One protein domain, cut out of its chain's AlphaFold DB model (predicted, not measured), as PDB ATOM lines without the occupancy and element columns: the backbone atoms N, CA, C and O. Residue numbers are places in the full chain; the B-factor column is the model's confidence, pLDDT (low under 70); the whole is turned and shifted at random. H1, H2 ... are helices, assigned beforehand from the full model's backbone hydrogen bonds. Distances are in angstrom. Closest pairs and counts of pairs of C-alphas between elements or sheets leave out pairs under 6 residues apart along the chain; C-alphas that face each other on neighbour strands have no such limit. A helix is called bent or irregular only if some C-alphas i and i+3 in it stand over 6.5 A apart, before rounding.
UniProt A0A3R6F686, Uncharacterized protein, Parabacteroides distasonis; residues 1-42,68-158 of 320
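Overview. This is residues 1 to 42 and 68 to 158 of the 320 residues of an uncharacterized protein of Parabacteroides distasonis (UniProt A0A3R6F686). A loose up-and-down bundle of four helices is built round an uneven V: the very long H3 and the shorter H4 meet near one end, and H1 and H6 run between these two arms. The first residues of H3, 68 to 75, stick out free, short H2 packs on H1, H3 and H6, and little H5 makes the turn from H4 to H6. The printed part has 133 residues, with six named helices in the order H1 to H6 and no named strand; its class is all helix. It is loose, with a radius of gyration of the C-alphas of 17.5 A, and flat, spanning 63 by 34 by 18 A.

Arrangement. Begin at H1, residues 2 to 21, one of two hubs that touch four helices each. Its residues 11 to 19 touch H2, residues 27 to 32, closest at the C-alphas of Leu 18 and Cys 27, 6.6 A apart. The other hub is H3, residues 68 to 106; H1 touches it at a shallow tilt of 11 degrees, opposite ways, with the closest C-alphas, of Asn 3 and Cys 96, 5.8 A apart. H2 touches H3 at a steep tilt of 58 degrees, with the C-alphas of Ile 31 and Gly 86 closest at 4.9 A. H3 and H4, residues 109 to 129, form a helical hairpin at a steep tilt of 39 degrees; they only just touch, with 3 pairs of C-alphas within 8 A, the closest being Phe 104 and Arg 112 at 6.0 A. H5, residues 131 to 134, touches H1, where the C-alphas of Tyr 12 and Leu 132 are closest at 5.6 A. H6, residues 136 to 156, touches H3 at 34 degrees, a shallow tilt only just short of steep, with the C-alphas of Arg 93 and Leu 146 closest at 6.7 A; H1 and H6 are near each other. In H3 every O i to N i+4 pair is within hydrogen-bond range; the counts are 15 of 16 in H1, 15 of 17 in H4, 13 of 17 in H6 and 0 of 2 in H2, which has 2 of 3 O i to N i+3 pairs within range, while H5 is too short for an i+4 pair.

Along the chain. Find C-alpha 2 at (-27.273, 38.855, -28.797); from there H1 runs 28.5 A. H3 starts at C-alpha 68, (-2.835, 68.881, -0.000), and covers 56.8 A; H4 covers 30.5 A. H2 and H5 are short. H6 covers 28.7 A to C-alpha 156 at (-9.771, 23.764, -24.573), with a kink of 36 degrees near residue 143; it is only just irregular, C-alphas 140 and 143 being 6.6 A apart.

Size, cuts and confidence. The two C-alphas farthest apart, of Met 68 and Glu 110, are 63.4 A apart. Residues 43 to 67 are not printed, and C-alphas 42 and 68 are 19.6 A apart across this cut. The links printed whole are tight. Look at the B-factor column for pLDDT under 70 in residues 1 to 2, 19 to 42 and 73 to 83.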
ATOM      1  N   MET A   1     -27.127  34.765 -30.067       53.06
ATOM      2  CA  MET A   1     -26.050  35.614 -30.602       53.06
ATOM      3  C   MET A   1     -26.059  36.992 -29.949       53.06
ATOM      4  O   MET A   1     -24.980  37.473 -29.682       53.06
ATOM      5  N   GLU A   2     -27.197  37.568 -29.539       65.00
ATOM      6  CA  GLU A   2     -27.273  38.855 -28.797       65.00
ATOM      7  C   GLU A   2     -26.237  39.088 -27.680       65.00
ATOM      8  O   GLU A   2     -25.826  40.217 -27.474       65.00
ATOM      9  N   ASN A   3     -25.752  38.055 -26.987       81.31
ATOM     10  CA  ASN A   3     -24.900  38.234 -25.803       81.31
ATOM     11  C   ASN A   3     -23.595  39.022 -26.041       81.31
ATOM     12  O   ASN A   3     -23.227  39.813 -25.179       81.31
ATOM     13  N   ILE A   4     -22.902  38.823 -27.172       88.88
ATOM     14  CA  ILE A   4     -21.638  39.538 -27.445       88.88
ATOM     15  C   ILE A   4     -21.911  40.981 -27.875       88.88
ATOM     16  O   ILE A   4     -21.223  41.890 -27.421       88.88
ATOM     17  N   THR A   5     -22.933  41.199 -28.704       88.94
ATOM     18  CA  THR A   5     -23.351  42.548 -29.107       88.94
ATOM     19  C   THR A   5     -23.817  43.349 -27.894       88.94
ATOM     20  O   THR A   5     -23.263  44.409 -27.653       88.94
ATOM     21  N   ASN A   6     -24.684  42.781 -27.048       90.75
ATOM     22  CA  ASN A   6     -25.154  43.436 -25.825       90.75
ATOM     23  C   ASN A   6     -24.000  43.780 -24.874       90.75
ATOM     24  O   ASN A   6     -24.000  44.844 -24.268       90.75
ATOM     25  N   TYR A   7     -22.992  42.906 -24.756       92.06
ATOM     26  CA  TYR A   7     -21.775  43.238 -24.012       92.06
ATOM     27  C   TYR A   7     -21.086  44.479 -24.595       92.06
ATOM     28  O   TYR A   7     -20.708  45.377 -23.848       92.06
ATOM     29  N   CYS A   8     -20.906  44.534 -25.917       89.44
ATOM     30  CA  CYS A   8     -20.270  45.672 -26.575       89.44
ATOM     31  C   CYS A   8     -21.095  46.958 -26.427       89.44
ATOM     32  O   CYS A   8     -20.502  48.003 -26.165       89.44
ATOM     33  N   ASP A   9     -22.423  46.874 -26.513       89.50
ATOM     34  CA  ASP A   9     -23.327  48.001 -26.279       89.50
ATOM     35  C   ASP A   9     -23.192  48.515 -24.835       89.50
ATOM     36  O   ASP A   9     -22.936  49.697 -24.622       89.50
ATOM     37  N   GLU A  10     -23.258  47.626 -23.835       90.56
ATOM     38  CA  GLU A  10     -23.137  47.995 -22.415       90.56
ATOM     39  C   GLU A  10     -21.773  48.635 -22.092       90.56
ATOM     40  O   GLU A  10     -21.701  49.612 -21.343       90.56
ATOM     41  N   ILE A  11     -20.678  48.111 -22.657       88.69
ATOM     42  CA  ILE A  11     -19.342  48.704 -22.490       88.69
ATOM     43  C   ILE A  11     -19.265  50.074 -23.167       88.69
ATOM     44  O   ILE A  11     -18.718  51.013 -22.587       88.69
ATOM     45  N   TYR A  12     -19.824  50.205 -24.368       87.25
ATOM     46  CA  TYR A  12     -19.840  51.468 -25.097       87.25
ATOM     47  C   TYR A  12     -20.657  52.540 -24.366       87.25
ATOM     48  O   TYR A  12     -20.194  53.667 -24.223       87.25
ATOM     49  N   GLU A  13     -21.820  52.189 -23.811       87.75
ATOM     50  CA  GLU A  13     -22.629  53.100 -22.995       87.75
ATOM     51  C   GLU A  13     -21.888  53.585 -21.742       87.75
ATOM     52  O   GLU A  13     -21.979  54.766 -21.385       87.75
ATOM     53  N   ILE A  14     -21.137  52.699 -21.079       85.25
ATOM     54  CA  ILE A  14     -20.294  53.066 -19.935       85.25
ATOM     55  C   ILE A  14     -19.229  54.074 -20.373       85.25
ATOM     56  O   ILE A  14     -19.094  55.117 -19.736       85.25
ATOM     57  N   LEU A  15     -18.529  53.810 -21.478       80.12
ATOM     58  CA  LEU A  15     -17.495  54.705 -22.004       80.12
ATOM     59  C   LEU A  15     -18.072  56.070 -22.400       80.12
ATOM     60  O   LEU A  15     -17.574  57.096 -21.947       80.12
ATOM     61  N   CYS A  16     -19.199  56.102 -23.116       80.56
ATOM     62  CA  CYS A  16     -19.893  57.349 -23.442       80.56
ATOM     63  C   CYS A  16     -20.364  58.126 -22.204       80.56
ATOM     64  O   CYS A  16     -20.460  59.353 -22.244       80.56
ATOM     65  N   SER A  17     -20.708  57.434 -21.117       79.81
ATOM     66  CA  SER A  17     -21.102  58.076 -19.859       79.81
ATOM     67  C   SER A  17     -19.904  58.670 -19.119       79.81
ATOM     68  O   SER A  17     -20.055  59.692 -18.453       79.81
ATOM     69  N   LEU A  18     -18.725  58.058 -19.245       73.38
ATOM     70  CA  LEU A  18     -17.479  58.558 -18.667       73.38
ATOM     71  C   LEU A  18     -16.992  59.785 -19.441       73.38
ATOM     72  O   LEU A  18     -16.805  60.835 -18.836       73.38
ATOM     73  N   ASP A  19     -16.972  59.718 -20.775       69.75
ATOM     74  CA  ASP A  19     -16.592  60.842 -21.646       69.75
ATOM     75  C   ASP A  19     -17.430  62.115 -21.412       69.75
ATOM     76  O   ASP A  19     -16.955  63.229 -21.625       69.75
ATOM     77  N   LYS A  20     -18.687  61.971 -20.970       66.56
ATOM     78  CA  LYS A  20     -19.575  63.102 -20.647       66.56
ATOM     79  C   LYS A  20     -19.331  63.711 -19.266       66.56
ATOM     80  O   LYS A  20     -19.726  64.854 -19.053       66.56
ATOM     81  N   ASN A  21     -18.758  62.951 -18.333       58.41
ATOM     82  CA  ASN A  21     -18.700  63.315 -16.917       58.41
ATOM     83  C   ASN A  21     -17.295  63.682 -16.423       58.41
ATOM     84  O   ASN A  21     -17.186  64.201 -15.314       58.41
ATOM     85  N   THR A  22     -16.227  63.454 -17.196       53.00
ATOM     86  CA  THR A  22     -14.861  63.591 -16.673       53.00
ATOM     87  C   THR A  22     -13.936  64.509 -17.483       53.00
ATOM     88  O   THR A  22     -13.928  64.511 -18.709       53.00
ATOM     89  N   ASN A  23     -13.077  65.249 -16.769       51.56
ATOM     90  CA  ASN A  23     -11.926  66.006 -17.296       51.56
ATOM     91  C   ASN A  23     -10.720  65.094 -17.640       51.56
ATOM     92  O   ASN A  23      -9.614  65.579 -17.898       51.56
ATOM     93  N   THR A  24     -10.892  63.770 -17.585       50.97
ATOM     94  CA  THR A  24      -9.821  62.784 -17.748       50.97
ATOM     95  C   THR A  24      -9.561  62.457 -19.211       50.97
ATOM     96  O   THR A  24     -10.445  62.101 -19.984       50.97
ATOM     97  N   LYS A  25      -8.285  62.539 -19.582       51.84
ATOM     98  CA  LYS A  25      -7.755  61.887 -20.782       51.84
ATOM     99  C   LYS A  25      -7.617  60.387 -20.484       51.84
ATOM    100  O   LYS A  25      -7.260  60.034 -19.367       51.84
ATOM    101  N   ASP A  26      -7.832  59.532 -21.484       57.34
ATOM    102  CA  ASP A  26      -7.755  58.059 -21.394       57.34
ATOM    103  C   ASP A  26      -8.888  57.372 -20.593       57.34
ATOM    104  O   ASP A  26      -8.620  56.497 -19.761       57.34
ATOM    105  N   CYS A  27     -10.160  57.669 -20.902       58.00
ATOM    106  CA  CYS A  27     -11.314  56.952 -20.332       58.00
ATOM    107  C   CYS A  27     -11.260  55.422 -20.516       58.00
ATOM    108  O   CYS A  27     -11.835  54.648 -19.751       58.00
ATOM    109  N   ASP A  28     -10.477  54.975 -21.495       59.97
ATOM    110  CA  ASP A  28     -10.212  53.572 -21.789       59.97
ATOM    111  C   ASP A  28      -9.515  52.804 -20.654       59.97
ATOM    112  O   ASP A  28      -9.537  51.576 -20.638       59.97
ATOM    113  N   ARG A  29      -8.878  53.483 -19.688       61.41
ATOM    114  CA  ARG A  29      -8.266  52.813 -18.522       61.41
ATOM    115  C   ARG A  29      -9.309  52.321 -17.518       61.41
ATOM    116  O   ARG A  29      -9.018  51.440 -16.711       61.41
ATOM    117  N   PHE A  30     -10.526  52.855 -17.583       67.06
ATOM    118  CA  PHE A  30     -11.562  52.649 -16.573       67.06
ATOM    119  C   PHE A  30     -12.255  51.287 -16.693       67.06
ATOM    120  O   PHE A  30     -12.738  50.744 -15.703       67.06
ATOM    121  N   ILE A  31     -12.226  50.664 -17.874       67.56
ATOM    122  CA  ILE A  31     -12.784  49.316 -18.097       67.56
ATOM    123  C   ILE A  31     -11.911  48.184 -17.528       67.56
ATOM    124  O   ILE A  31     -12.348  47.030 -17.513       67.56
ATOM    125  N   TRP A  32     -10.683  48.501 -17.097       63.53
ATOM    126  CA  TRP A  32      -9.663  47.541 -16.663       63.53
ATOM    127  C   TRP A  32      -9.172  47.760 -15.226       63.53
ATOM    128  O   TRP A  32      -8.271  47.048 -14.795       63.53
ATOM    129  N   HIS A  33      -9.712  48.722 -14.466       61.88
ATOM    130  CA  HIS A  33      -9.219  48.991 -13.110       61.88
ATOM    131  C   HIS A  33      -9.549  47.829 -12.148       61.88
ATOM    132  O   HIS A  33     -10.529  47.855 -11.411       61.88
ATOM    133  N   ASP A  34      -8.712  46.790 -12.181       49.81
ATOM    134  CA  ASP A  34      -8.757  45.572 -11.369       49.81
ATOM    135  C   ASP A  34      -7.899  45.735 -10.103       49.81
ATOM    136  O   ASP A  34      -7.313  44.786  -9.574       49.81
ATOM    137  N   GLN A  35      -7.769  46.970  -9.598       47.50
ATOM    138  CA  GLN A  35      -7.158  47.152  -8.292       47.50
ATOM    139  C   GLN A  35      -8.082  46.536  -7.243       47.50
ATOM    140  O   GLN A  35      -9.049  47.127  -6.770       47.50
ATOM    141  N   ARG A  36      -7.709  45.329  -6.814       41.72
ATOM    142  CA  ARG A  36      -8.150  44.673  -5.577       41.72
ATOM    143  C   ARG A  36      -7.787  45.454  -4.307       41.72
ATOM    144  O   ARG A  36      -7.896  44.900  -3.217       41.72
ATOM    145  N   ARG A  37      -7.364  46.715  -4.403       42.28
ATOM    146  CA  ARG A  37      -7.313  47.595  -3.243       42.28
ATOM    147  C   ARG A  37      -8.729  48.071  -2.969       42.28
ATOM    148  O   ARG A  37      -9.187  49.090  -3.465       42.28
ATOM    149  N   ILE A  38      -9.433  47.295  -2.150       43.56
ATOM    150  CA  ILE A  38     -10.294  47.933  -1.163       43.56
ATOM    151  C   ILE A  38      -9.307  48.741  -0.331       43.56
ATOM    152  O   ILE A  38      -8.599  48.168   0.488       43.56
ATOM    153  N   ILE A  39      -9.169  50.029  -0.622       46.81
ATOM    154  CA  ILE A  39      -8.567  50.920   0.350       46.81
ATOM    155  C   ILE A  39      -9.577  50.929   1.496       46.81
ATOM    156  O   ILE A  39     -10.628  51.567   1.407       46.81
ATOM    157  N   GLU A  40      -9.357  50.100   2.516       44.59
ATOM    158  CA  GLU A  40     -10.183  50.194   3.709       44.59
ATOM    159  C   GLU A  40      -9.951  51.589   4.298       44.59
ATOM    160  O   GLU A  40      -8.816  52.057   4.383       44.59
ATOM    161  N   TRP A  41     -11.016  52.272   4.720       45.78
ATOM    162  CA  TRP A  41     -10.907  53.581   5.381       45.78
ATOM    163  C   TRP A  41      -9.939  53.559   6.585       45.78
ATOM    164  O   TRP A  41      -9.404  54.595   6.966       45.78
ATOM    165  N   SER A  42      -9.689  52.375   7.157       47.44
ATOM    166  CA  SER A  42      -8.677  52.080   8.180       47.44
ATOM    167  C   SER A  42      -7.227  52.143   7.672       47.44
ATOM    168  O   SER A  42      -6.360  52.597   8.414       47.44
ATOM    169  N   MET A  68      -3.340  70.252   0.111       72.31
ATOM    170  CA  MET A  68      -2.835  68.881  -0.000       72.31
ATOM    171  C   MET A  68      -3.912  67.854   0.348       72.31
ATOM    172  O   MET A  68      -4.108  66.912  -0.418       72.31
ATOM    173  N   ILE A  69      -4.648  68.059   1.441       72.06
ATOM    174  CA  ILE A  69      -5.748  67.182   1.858       72.06
ATOM    175  C   ILE A  69      -6.827  67.130   0.772       72.06
ATOM    176  O   ILE A  69      -7.235  66.037   0.389       72.06
ATOM    177  N   SER A  70      -7.227  68.273   0.206       72.00
ATOM    178  CA  SER A  70      -8.200  68.321  -0.896       72.00
ATOM    179  C   SER A  70      -7.743  67.493  -2.099       72.00
ATOM    180  O   SER A  70      -8.510  66.684  -2.608       72.00
ATOM    181  N   LYS A  71      -6.475  67.620  -2.519       71.88
ATOM    182  CA  LYS A  71      -5.926  66.832  -3.639       71.88
ATOM    183  C   LYS A  71      -5.893  65.331  -3.348       71.88
ATOM    184  O   LYS A  71      -6.098  64.535  -4.260       71.88
ATOM    185  N   ILE A  72      -5.605  64.943  -2.105       70.06
ATOM    186  CA  ILE A  72      -5.613  63.537  -1.684       70.06
ATOM    187  C   ILE A  72      -7.044  62.992  -1.716       70.06
ATOM    188  O   ILE A  72      -7.261  61.910  -2.251       70.06
ATOM    189  N   VAL A  73      -8.022  63.740  -1.197       69.75
ATOM    190  CA  VAL A  73      -9.440  63.350  -1.226       69.75
ATOM    191  C   VAL A  73      -9.942  63.201  -2.662       69.75
ATOM    192  O   VAL A  73     -10.549  62.178  -2.976       69.75
ATOM    193  N   ASP A  74      -9.630  64.155  -3.542       69.94
ATOM    194  CA  ASP A  74     -10.007  64.097  -4.958       69.94
ATOM    195  C   ASP A  74      -9.402  62.866  -5.654       69.94
ATOM    196  O   ASP A  74     -10.110  62.133  -6.344       69.94
ATOM    197  N   PHE A  75      -8.114  62.584  -5.415       67.06
ATOM    198  CA  PHE A  75      -7.436  61.400  -5.948       67.06
ATOM    199  C   PHE A  75      -8.076  60.090  -5.464       67.06
ATOM    200  O   PHE A  75      -8.266  59.162  -6.248       67.06
ATOM    201  N   LEU A  76      -8.415  60.000  -4.177       62.66
ATOM    202  CA  LEU A  76      -9.018  58.799  -3.592       62.66
ATOM    203  C   LEU A  76     -10.447  58.572  -4.076       62.66
ATOM    204  O   LEU A  76     -10.842  57.427  -4.292       62.66
ATOM    205  N   GLN A  77     -11.215  59.648  -4.244       66.19
ATOM    206  CA  GLN A  77     -12.558  59.585  -4.802       66.19
ATOM    207  C   GLN A  77     -12.508  59.115  -6.258       66.19
ATOM    208  O   GLN A  77     -13.251  58.204  -6.623       66.19
ATOM    209  N   GLU A  78     -11.582  59.662  -7.052       66.00
ATOM    210  CA  GLU A  78     -11.331  59.206  -8.418       66.00
ATOM    211  C   GLU A  78     -10.990  57.706  -8.421       66.00
ATOM    212  O   GLU A  78     -11.711  56.928  -9.038       66.00
ATOM    213  N   ASP A  79      -9.994  57.256  -7.651       64.12
ATOM    214  CA  ASP A  79      -9.588  55.841  -7.583       64.12
ATOM    215  C   ASP A  79     -10.736  54.896  -7.153       64.12
ATOM    216  O   ASP A  79     -10.906  53.805  -7.712       64.12
ATOM    217  N   CYS A  80     -11.590  55.334  -6.219       65.44
ATOM    218  CA  CYS A  80     -12.789  54.596  -5.806       65.44
ATOM    219  C   CYS A  80     -13.808  54.451  -6.945       65.44
ATOM    220  O   CYS A  80     -14.314  53.346  -7.190       65.44
ATOM    221  N   ASP A  81     -14.101  55.543  -7.651       65.81
ATOM    222  CA  ASP A  81     -15.023  55.544  -8.786       65.81
ATOM    223  C   ASP A  81     -14.475  54.675  -9.933       65.81
ATOM    224  O   ASP A  81     -15.217  53.889 -10.536       65.81
ATOM    225  N   LEU A  82     -13.155  54.703 -10.158       66.06
ATOM    226  CA  LEU A  82     -12.468  53.837 -11.118       66.06
ATOM    227  C   LEU A  82     -12.596  52.356 -10.767       66.06
ATOM    228  O   LEU A  82     -12.942  51.540 -11.626       66.06
ATOM    229  N   GLY A  83     -12.379  51.996  -9.501       67.62
ATOM    230  CA  GLY A  83     -12.573  50.629  -9.019       67.62
ATOM    231  C   GLY A  83     -14.020  50.141  -9.165       67.62
ATOM    232  O   GLY A  83     -14.255  48.966  -9.468       67.62
ATOM    233  N   TYR A  84     -15.010  51.023  -8.995       72.75
ATOM    234  CA  TYR A  84     -16.419  50.675  -9.192       72.75
ATOM    235  C   TYR A  84     -16.745  50.391 -10.665       72.75
ATOM    236  O   TYR A  84     -17.380  49.374 -10.973       72.75
ATOM    237  N   VAL A  85     -16.282  51.248 -11.581       78.06
ATOM    238  CA  VAL A  85     -16.462  51.070 -13.031       78.06
ATOM    239  C   VAL A  85     -15.775  49.791 -13.511       78.06
ATOM    240  O   VAL A  85     -16.416  48.981 -14.185       78.06
ATOM    241  N   GLY A  86     -14.528  49.551 -13.094       78.12
ATOM    242  CA  GLY A  86     -13.783  48.334 -13.426       78.12
ATOM    243  C   GLY A  86     -14.532  47.062 -13.017       78.12
ATOM    244  O   GLY A  86     -14.798  46.198 -13.856       78.12
ATOM    245  N   LYS A  87     -14.998  46.988 -11.759       79.44
ATOM    246  CA  LYS A  87     -15.813  45.860 -11.258       79.44
ATOM    247  C   LYS A  87     -17.132  45.696 -12.011       79.44
ATOM    248  O   LYS A  87     -17.605  44.573 -12.203       79.44
ATOM    249  N   LYS A  88     -17.770  46.795 -12.426       84.38
ATOM    250  CA  LYS A  88     -18.993  46.736 -13.238       84.38
ATOM    251  C   LYS A  88     -18.701  46.099 -14.600       84.38
ATOM    252  O   LYS A  88     -19.403  45.162 -14.978       84.38
ATOM    253  N   CYS A  89     -17.651  46.547 -15.287       84.94
ATOM    254  CA  CYS A  89     -17.213  45.995 -16.569       84.94
ATOM    255  C   CYS A  89     -16.829  44.510 -16.457       84.94
ATOM    256  O   CYS A  89     -17.235  43.707 -17.297       84.94
ATOM    257  N   GLU A  90     -16.133  44.118 -15.388       84.69
ATOM    258  CA  GLU A  90     -15.790  42.718 -15.111       84.69
ATOM    259  C   GLU A  90     -17.042  41.838 -14.966       84.69
ATOM    260  O   GLU A  90     -17.135  40.778 -15.586       84.69
ATOM    261  N   ARG A  91     -18.057  42.294 -14.219       86.31
ATOM    262  CA  ARG A  91     -19.328  41.561 -14.074       86.31
ATOM    263  C   ARG A  91     -20.062  41.400 -15.402       86.31
ATOM    264  O   ARG A  91     -20.632  40.338 -15.653       86.31
ATOM    265  N   ILE A  92     -20.085  42.440 -16.236       89.56
ATOM    266  CA  ILE A  92     -20.720  42.401 -17.564       89.56
ATOM    267  C   ILE A  92     -19.980  41.400 -18.463       89.56
ATOM    268  O   ILE A  92     -20.607  40.555 -19.107       89.56
ATOM    269  N   ARG A  93     -18.642  41.407 -18.419       90.12
ATOM    270  CA  ARG A  93     -17.783  40.448 -19.127       90.12
ATOM    271  C   ARG A  93     -18.034  39.010 -18.688       90.12
ATOM    272  O   ARG A  93     -18.286  38.162 -19.540       90.12
ATOM    273  N   GLY A  94     -18.028  38.747 -17.381       88.56
ATOM    274  CA  GLY A  94     -18.293  37.420 -16.819       88.56
ATOM    275  C   GLY A  94     -19.655  36.882 -17.254       88.56
ATOM    276  O   GLY A  94     -19.738  35.794 -17.814       88.56
ATOM    277  N   LYS A  95     -20.712  37.701 -17.148       92.31
ATOM    278  CA  LYS A  95     -22.054  37.337 -17.633       92.31
ATOM    279  C   LYS A  95     -22.076  36.990 -19.123       92.31
ATOM    280  O   LYS A  95     -22.825  36.099 -19.524       92.31
ATOM    281  N   CYS A  96     -21.317  37.710 -19.948       93.94
ATOM    282  CA  CYS A  96     -21.218  37.419 -21.375       93.94
ATOM    283  C   CYS A  96     -20.561  36.052 -21.610       93.94
ATOM    284  O   CYS A  96     -21.149  35.208 -22.291       93.94
ATOM    285  N   ILE A  97     -19.404  35.809 -20.984       92.25
ATOM    286  CA  ILE A  97     -18.670  34.541 -21.082       92.25
ATOM    287  C   ILE A  97     -19.547  33.378 -20.615       92.25
ATOM    288  O   ILE A  97     -19.732  32.426 -21.371       92.25
ATOM    289  N   ASP A  98     -20.166  33.482 -19.439       92.19
ATOM    290  CA  ASP A  98     -21.017  32.432 -18.873       92.19
ATOM    291  C   ASP A  98     -22.189  32.084 -19.794       92.19
ATOM    292  O   ASP A  98     -22.511  30.914 -19.994       92.19
ATOM    293  N   LYS A  99     -22.827  33.088 -20.408       93.88
ATOM    294  CA  LYS A  99     -23.936  32.858 -21.342       93.88
ATOM    295  C   LYS A  99     -23.475  32.214 -22.647       93.88
ATOM    296  O   LYS A  99     -24.166  31.335 -23.165       93.88
ATOM    297  N   VAL A 100     -22.355  32.669 -23.212       94.38
ATOM    298  CA  VAL A 100     -21.803  32.111 -24.458       94.38
ATOM    299  C   VAL A 100     -21.336  30.675 -24.224       94.38
ATOM    300  O   VAL A 100     -21.743  29.774 -24.959       94.38
ATOM    301  N   MET A 101     -20.566  30.439 -23.161       94.06
ATOM    302  CA  MET A 101     -20.067  29.114 -22.801       94.06
ATOM    303  C   MET A 101     -21.189  28.181 -22.350       94.06
ATOM    304  O   MET A 101     -21.226  27.034 -22.782       94.06
ATOM    305  N   GLY A 102     -22.163  28.660 -21.574       92.94
ATOM    306  CA  GLY A 102     -23.329  27.872 -21.172       92.94
ATOM    307  C   GLY A 102     -24.121  27.360 -22.376       92.94
ATOM    308  O   GLY A 102     -24.463  26.177 -22.438       92.94
ATOM    309  N   ARG A 103     -24.335  28.214 -23.390       93.56
ATOM    310  CA  ARG A 103     -24.940  27.781 -24.655       93.56
ATOM    311  C   ARG A 103     -24.043  26.788 -25.386       93.56
ATOM    312  O   ARG A 103     -24.532  25.730 -25.758       93.56
ATOM    313  N   PHE A 104     -22.759  27.088 -25.561       94.19
ATOM    314  CA  PHE A 104     -21.805  26.191 -26.224       94.19
ATOM    315  C   PHE A 104     -21.797  24.782 -25.603       94.19
ATOM    316  O   PHE A 104     -21.885  23.783 -26.314       94.19
ATOM    317  N   LEU A 105     -21.765  24.692 -24.272       93.00
ATOM    318  CA  LEU A 105     -21.734  23.425 -23.543       93.00
ATOM    319  C   LEU A 105     -23.033  22.625 -23.687       93.00
ATOM    320  O   LEU A 105     -22.979  21.395 -23.714       93.00
ATOM    321  N   SER A 106     -24.174  23.303 -23.845       93.88
ATOM    322  CA  SER A 106     -25.480  22.665 -24.071       93.88
ATOM    323  C   SER A 106     -25.639  22.032 -25.461       93.88
ATOM    324  O   SER A 106     -26.547  21.229 -25.664       93.88
ATOM    325  N   LEU A 107     -24.773  22.384 -26.418       93.62
ATOM    326  CA  LEU A 107     -24.860  21.932 -27.806       93.62
ATOM    327  C   LEU A 107     -24.160  20.587 -28.028       93.62
ATOM    328  O   LEU A 107     -23.231  20.218 -27.300       93.62
ATOM    329  N   SER A 108     -24.581  19.889 -29.088       90.00
ATOM    330  CA  SER A 108     -23.910  18.693 -29.603       90.00
ATOM    331  C   SER A 108     -22.530  19.033 -30.186       90.00
ATOM    332  O   SER A 108     -22.235  20.188 -30.487       90.00
ATOM    333  N   THR A 109     -21.666  18.036 -30.381       81.31
ATOM    334  CA  THR A 109     -20.323  18.255 -30.948       81.31
ATOM    335  C   THR A 109     -20.361  18.881 -32.346       81.31
ATOM    336  O   THR A 109     -19.530  19.734 -32.649       81.31
ATOM    337  N   GLU A 110     -21.328  18.496 -33.183       80.50
ATOM    338  CA  GLU A 110     -21.493  19.037 -34.539       80.50
ATOM    339  C   GLU A 110     -22.003  20.484 -34.500       80.50
ATOM    340  O   GLU A 110     -21.444  21.366 -35.155       80.50
ATOM    341  N   ASP A 111     -22.984  20.764 -33.638       90.19
ATOM    342  CA  ASP A 111     -23.546  22.109 -33.474       90.19
ATOM    343  C   ASP A 111     -22.564  23.083 -32.811       90.19
ATOM    344  O   ASP A 111     -22.655  24.294 -33.012       90.19
ATOM    345  N   ARG A 112     -21.601  22.580 -32.030       91.62
ATOM    346  CA  ARG A 112     -20.546  23.395 -31.411       91.62
ATOM    347  C   ARG A 112     -19.622  24.025 -32.447       91.62
ATOM    348  O   ARG A 112     -19.312  25.205 -32.310       91.62
ATOM    349  N   GLU A 113     -19.203  23.287 -33.480       90.06
ATOM    350  CA  GLU A 113     -18.376  23.858 -34.558       90.06
ATOM    351  C   GLU A 113     -19.147  24.959 -35.312       90.06
ATOM    352  O   GLU A 113     -18.598  26.032 -35.575       90.06
ATOM    353  N   LEU A 114     -20.436  24.729 -35.598       91.00
ATOM    354  CA  LEU A 114     -21.307  25.722 -36.237       91.00
ATOM    355  C   LEU A 114     -21.494  26.963 -35.351       91.00
ATOM    356  O   LEU A 114     -21.370  28.092 -35.818       91.00
ATOM    357  N   TYR A 115     -21.730  26.762 -34.055       93.94
ATOM    358  CA  TYR A 115     -21.903  27.853 -33.104       93.94
ATOM    359  C   TYR A 115     -20.636  28.700 -32.972       93.94
ATOM    360  O   TYR A 115     -20.719  29.924 -33.005       93.94
ATOM    361  N   VAL A 116     -19.454  28.080 -32.897       93.31
ATOM    362  CA  VAL A 116     -18.178  28.814 -32.871       93.31
ATOM    363  C   VAL A 116     -17.969  29.602 -34.166       93.31
ATOM    364  O   VAL A 116     -17.528  30.750 -34.113       93.31
ATOM    365  N   LYS A 117     -18.344  29.045 -35.326       91.19
ATOM    366  CA  LYS A 117     -18.331  29.784 -36.597       91.19
ATOM    367  C   LYS A 117     -19.221  31.030 -36.541       91.19
ATOM    368  O   LYS A 117     -18.794  32.096 -36.980       91.19
ATOM    369  N   ASP A 118     -20.422  30.920 -35.985       91.38
ATOM    370  CA  ASP A 118     -21.331  32.059 -35.828       91.38
ATOM    371  C   ASP A 118     -20.776  33.116 -34.860       91.38
ATOM    372  O   ASP A 118     -20.864  34.311 -35.137       91.38
ATOM    373  N   ILE A 119     -20.125  32.693 -33.770       94.31
ATOM    374  CA  ILE A 119     -19.422  33.604 -32.855       94.31
ATOM    375  C   ILE A 119     -18.290  34.351 -33.573       94.31
ATOM    376  O   ILE A 119     -18.176  35.566 -33.427       94.31
ATOM    377  N   LEU A 120     -17.483  33.667 -34.389       92.88
ATOM    378  CA  LEU A 120     -16.407  34.304 -35.161       92.88
ATOM    379  C   LEU A 120     -16.942  35.324 -36.177       92.88
ATOM    380  O   LEU A 120     -16.392  36.420 -36.282       92.88
ATOM    381  N   LYS A 121     -18.046  35.010 -36.870       87.62
ATOM    382  CA  LYS A 121     -18.740  35.972 -37.746       87.62
ATOM    383  C   LYS A 121     -19.222  37.191 -36.971       87.62
ATOM    384  O   LYS A 121     -19.074  38.317 -37.435       87.62
ATOM    385  N   GLN A 122     -19.778  36.979 -35.782       88.88
ATOM    386  CA  GLN A 122     -20.261  38.067 -34.946       88.88
ATOM    387  C   GLN A 122     -19.117  38.962 -34.451       88.88
ATOM    388  O   GLN A 122     -19.229  40.183 -34.522       88.88
ATOM    389  N   ILE A 123     -18.000  38.377 -34.008       90.50
ATOM    390  CA  ILE A 123     -16.784  39.116 -33.636       90.50
ATOM    391  C   ILE A 123     -16.279  39.941 -34.826       90.50
ATOM    392  O   ILE A 123     -16.003  41.133 -34.684       90.50
ATOM    393  N   SER A 124     -16.211  39.321 -36.009       85.56
ATOM    394  CA  SER A 124     -15.830  39.990 -37.254       85.56
ATOM    395  C   SER A 124     -16.759  41.168 -37.555       85.56
ATOM    396  O   SER A 124     -16.277  42.275 -37.789       85.56
ATOM    397  N   TYR A 125     -18.077  40.978 -37.462       83.88
ATOM    398  CA  TYR A 125     -19.072  42.027 -37.684       83.88
ATOM    399  C   TYR A 125     -18.936  43.191 -36.692       83.88
ATOM    400  O   TYR A 125     -18.902  44.347 -37.112       83.88
ATOM    401  N   ILE A 126     -18.808  42.904 -35.392       84.62
ATOM    402  CA  ILE A 126     -18.641  43.925 -34.345       84.62
ATOM    403  C   ILE A 126     -17.377  44.746 -34.602       84.62
ATOM    404  O   ILE A 126     -17.435  45.970 -34.564       84.62
ATOM    405  N   SER A 127     -16.262  44.093 -34.947       81.25
ATOM    406  CA  SER A 127     -14.988  44.775 -35.224       81.25
ATOM    407  C   SER A 127     -15.022  45.748 -36.408       81.25
ATOM    408  O   SER A 127     -14.081  46.513 -36.590       81.25
ATOM    409  N   GLN A 128     -16.074  45.690 -37.223       79.69
ATOM    410  CA  GLN A 128     -16.221  46.481 -38.443       79.69
ATOM    411  C   GLN A 128     -17.317  47.537 -38.350       79.69
ATOM    412  O   GLN A 128     -17.229  48.552 -39.029       79.69
ATOM    413  N   ASN A 129     -18.362  47.266 -37.569       80.25
ATOM    414  CA  ASN A 129     -19.599  48.042 -37.617       80.25
ATOM    415  C   ASN A 129     -19.979  48.656 -36.269       80.25
ATOM    416  O   ASN A 129     -20.809  49.560 -36.231       80.25
ATOM    417  N   HIS A 130     -19.436  48.155 -35.158       84.31
ATOM    418  CA  HIS A 130     -19.836  48.627 -33.841       84.31
ATOM    419  C   HIS A 130     -19.056  49.899 -33.462       84.31
ATOM    420  O   HIS A 130     -17.831  49.873 -33.559       84.31
ATOM    421  N   PRO A 131     -19.695  50.967 -32.941       79.50
ATOM    422  CA  PRO A 131     -19.010  52.217 -32.570       79.50
ATOM    423  C   PRO A 131     -17.841  52.036 -31.588       79.50
ATOM    424  O   PRO A 131     -16.832  52.730 -31.657       79.50
ATOM    425  N   LEU A 132     -17.952  51.055 -30.687       81.19
ATOM    426  CA  LEU A 132     -16.861  50.645 -29.795       81.19
ATOM    427  C   LEU A 132     -15.575  50.267 -30.544       81.19
ATOM    428  O   LEU A 132     -14.499  50.468 -29.995       81.19
ATOM    429  N   ALA A 133     -15.657  49.731 -31.767       78.94
ATOM    430  CA  ALA A 133     -14.498  49.264 -32.529       78.94
ATOM    431  C   ALA A 133     -13.494  50.379 -32.863       78.94
ATOM    432  O   ALA A 133     -12.302  50.093 -33.004       78.94
ATOM    433  N   ASP A 134     -13.959  51.630 -32.922       75.69
ATOM    434  CA  ASP A 134     -13.128  52.814 -33.153       75.69
ATOM    435  C   ASP A 134     -12.416  53.305 -31.880       75.69
ATOM    436  O   ASP A 134     -11.502  54.128 -31.949       75.69
ATOM    437  N   GLN A 135     -12.802  52.800 -30.703       71.75
ATOM    438  CA  GLN A 135     -12.190  53.182 -29.433       71.75
ATOM    439  C   GLN A 135     -10.964  52.320 -29.116       71.75
ATOM    440  O   GLN A 135     -10.961  51.099 -29.304       71.75
ATOM    441  N   ASN A 136      -9.924  52.927 -28.535       72.25
ATOM    442  CA  ASN A 136      -8.724  52.188 -28.120       72.25
ATOM    443  C   ASN A 136      -9.059  51.095 -27.087       72.25
ATOM    444  O   ASN A 136      -8.429  50.032 -27.095       72.25
ATOM    445  N   SER A 137     -10.084  51.319 -26.256       71.44
ATOM    446  CA  SER A 137     -10.697  50.323 -25.364       71.44
ATOM    447  C   SER A 137     -10.991  48.979 -26.034       71.44
ATOM    448  O   SER A 137     -10.786  47.920 -25.435       71.44
ATOM    449  N   PHE A 138     -11.443  48.988 -27.289       79.31
ATOM    450  CA  PHE A 138     -11.807  47.765 -27.995       79.31
ATOM    451  C   PHE A 138     -10.597  46.870 -28.240       79.31
ATOM    452  O   PHE A 138     -10.597  45.700 -27.860       79.31
ATOM    453  N   ARG A 139      -9.525  47.435 -28.803       79.44
ATOM    454  CA  ARG A 139      -8.273  46.707 -29.063       79.44
ATOM    455  C   ARG A 139      -7.556  46.305 -27.774       79.44
ATOM    456  O   ARG A 139      -6.925  45.254 -27.750       79.44
ATOM    457  N   ARG A 140      -7.621  47.140 -26.732       75.75
ATOM    458  CA  ARG A 140      -6.844  46.950 -25.496       75.75
ATOM    459  C   ARG A 140      -7.514  46.062 -24.454       75.75
ATOM    460  O   ARG A 140      -6.786  45.479 -23.665       75.75
ATOM    461  N   ALA A 141      -8.842  45.973 -24.441       76.19
ATOM    462  CA  ALA A 141      -9.570  45.226 -23.415       76.19
ATOM    463  C   ALA A 141     -10.617  44.273 -23.998       76.19
ATOM    464  O   ALA A 141     -10.645  43.102 -23.645       76.19
ATOM    465  N   VAL A 142     -11.473  44.718 -24.924       85.31
ATOM    466  CA  VAL A 142     -12.549  43.849 -25.447       85.31
ATOM    467  C   VAL A 142     -11.982  42.658 -26.219       85.31
ATOM    468  O   VAL A 142     -12.376  41.516 -25.980       85.31
ATOM    469  N   VAL A 143     -11.038  42.919 -27.122       85.75
ATOM    470  CA  VAL A 143     -10.375  41.879 -27.910       85.75
ATOM    471  C   VAL A 143      -9.645  40.872 -27.010       85.75
ATOM    472  O   VAL A 143      -9.970  39.689 -27.117       85.75
ATOM    473  N   PRO A 144      -8.723  41.269 -26.111       84.19
ATOM    474  CA  PRO A 144      -8.022  40.300 -25.274       84.19
ATOM    475  C   PRO A 144      -8.901  39.665 -24.191       84.19
ATOM    476  O   PRO A 144      -8.916  38.447 -24.039       84.19
ATOM    477  N   ASP A 145      -9.686  40.447 -23.450       83.06
ATOM    478  CA  ASP A 145     -10.352  39.925 -22.252       83.06
ATOM    479  C   ASP A 145     -11.668  39.214 -22.524       83.06
ATOM    480  O   ASP A 145     -12.117  38.440 -21.678       83.06
ATOM    481  N   LEU A 146     -12.309  39.476 -23.663       90.44
ATOM    482  CA  LEU A 146     -13.517  38.764 -24.056       90.44
ATOM    483  C   LEU A 146     -13.262  37.869 -25.260       90.44
ATOM    484  O   LEU A 146     -13.463  36.660 -25.164       90.44
ATOM    485  N   PHE A 147     -12.858  38.437 -26.398       92.25
ATOM    486  CA  PHE A 147     -12.828  37.660 -27.636       92.25
ATOM    487  C   PHE A 147     -11.756  36.574 -27.594       92.25
ATOM    488  O   PHE A 147     -12.084  35.417 -27.836       92.25
ATOM    489  N   GLN A 148     -10.516  36.903 -27.223       89.75
ATOM    490  CA  GLN A 148      -9.447  35.909 -27.103       89.75
ATOM    491  C   GLN A 148      -9.768  34.865 -26.032       89.75
ATOM    492  O   GLN A 148      -9.700  33.680 -26.340       89.75
ATOM    493  N   LYS A 149     -10.252  35.260 -24.845       90.25
ATOM    494  CA  LYS A 149     -10.663  34.291 -23.807       90.25
ATOM    495  C   LYS A 149     -11.751  33.322 -24.268       90.25
ATOM    496  O   LYS A 149     -11.713  32.144 -23.913       90.25
ATOM    497  N   LEU A 150     -12.722  33.783 -25.060       92.88
ATOM    498  CA  LEU A 150     -13.730  32.899 -25.655       92.88
ATOM    499  C   LEU A 150     -13.092  31.909 -26.637       92.88
ATOM    500  O   LEU A 150     -13.414  30.723 -26.598       92.88
ATOM    501  N   ILE A 151     -12.171  32.374 -27.486       92.06
ATOM    502  CA  ILE A 151     -11.445  31.509 -28.425       92.06
ATOM    503  C   ILE A 151     -10.606  30.465 -27.686       92.06
ATOM    504  O   ILE A 151     -10.714  29.283 -28.010       92.06
ATOM    505  N   GLU A 152      -9.833  30.879 -26.684       90.38
ATOM    506  CA  GLU A 152      -9.042  29.993 -25.824       90.38
ATOM    507  C   GLU A 152      -9.939  28.934 -25.176       90.38
ATOM    508  O   GLU A 152      -9.670  27.737 -25.288       90.38
ATOM    509  N   SER A 153     -11.080  29.358 -24.622       90.81
ATOM    510  CA  SER A 153     -12.070  28.446 -24.044       90.81
ATOM    511  C   SER A 153     -12.555  27.425 -25.075       90.81
ATOM    512  O   SER A 153     -12.582  26.231 -24.796       90.81
ATOM    513  N   PHE A 154     -12.904  27.835 -26.299       92.06
ATOM    514  CA  PHE A 154     -13.327  26.887 -27.338       92.06
ATOM    515  C   PHE A 154     -12.218  25.898 -27.731       92.06
ATOM    516  O   PHE A 154     -12.508  24.724 -27.990       92.06
ATOM    517  N   GLN A 155     -10.956  26.337 -27.754       88.50
ATOM    518  CA  GLN A 155      -9.808  25.471 -28.041       88.50
ATOM    519  C   GLN A 155      -9.597  24.409 -26.956       88.50
ATOM    520  O   GLN A 155      -9.299  23.261 -27.294       88.50
ATOM    521  N   GLU A 156      -9.821  24.738 -25.679       90.69
ATOM    522  CA  GLU A 156      -9.771  23.764 -24.573       90.69
ATOM    523  C   GLU A 156     -10.767  22.611 -24.774       90.69
ATOM    524  O   GLU A 156     -10.468  21.453 -24.473       90.69
ATOM    525  N   TYR A 157     -11.919  22.889 -25.396       90.56
ATOM    526  CA  TYR A 157     -12.916  21.880 -25.777       90.56
ATOM    527  C   TYR A 157     -12.630  21.189 -27.122       90.56
ATOM    528  O   TYR A 157     -13.521  20.559 -27.696       90.56
ATOM    529  N   LYS A 158     -11.383  21.250 -27.610       87.31
ATOM    530  CA  LYS A 158     -10.900  20.589 -28.837       87.31
ATOM    531  C   LYS A 158     -11.603  21.042 -30.121       87.31
ATOM    532  O   LYS A 158     -11.649  20.290 -31.097       87.31
TER     533      LYS A 158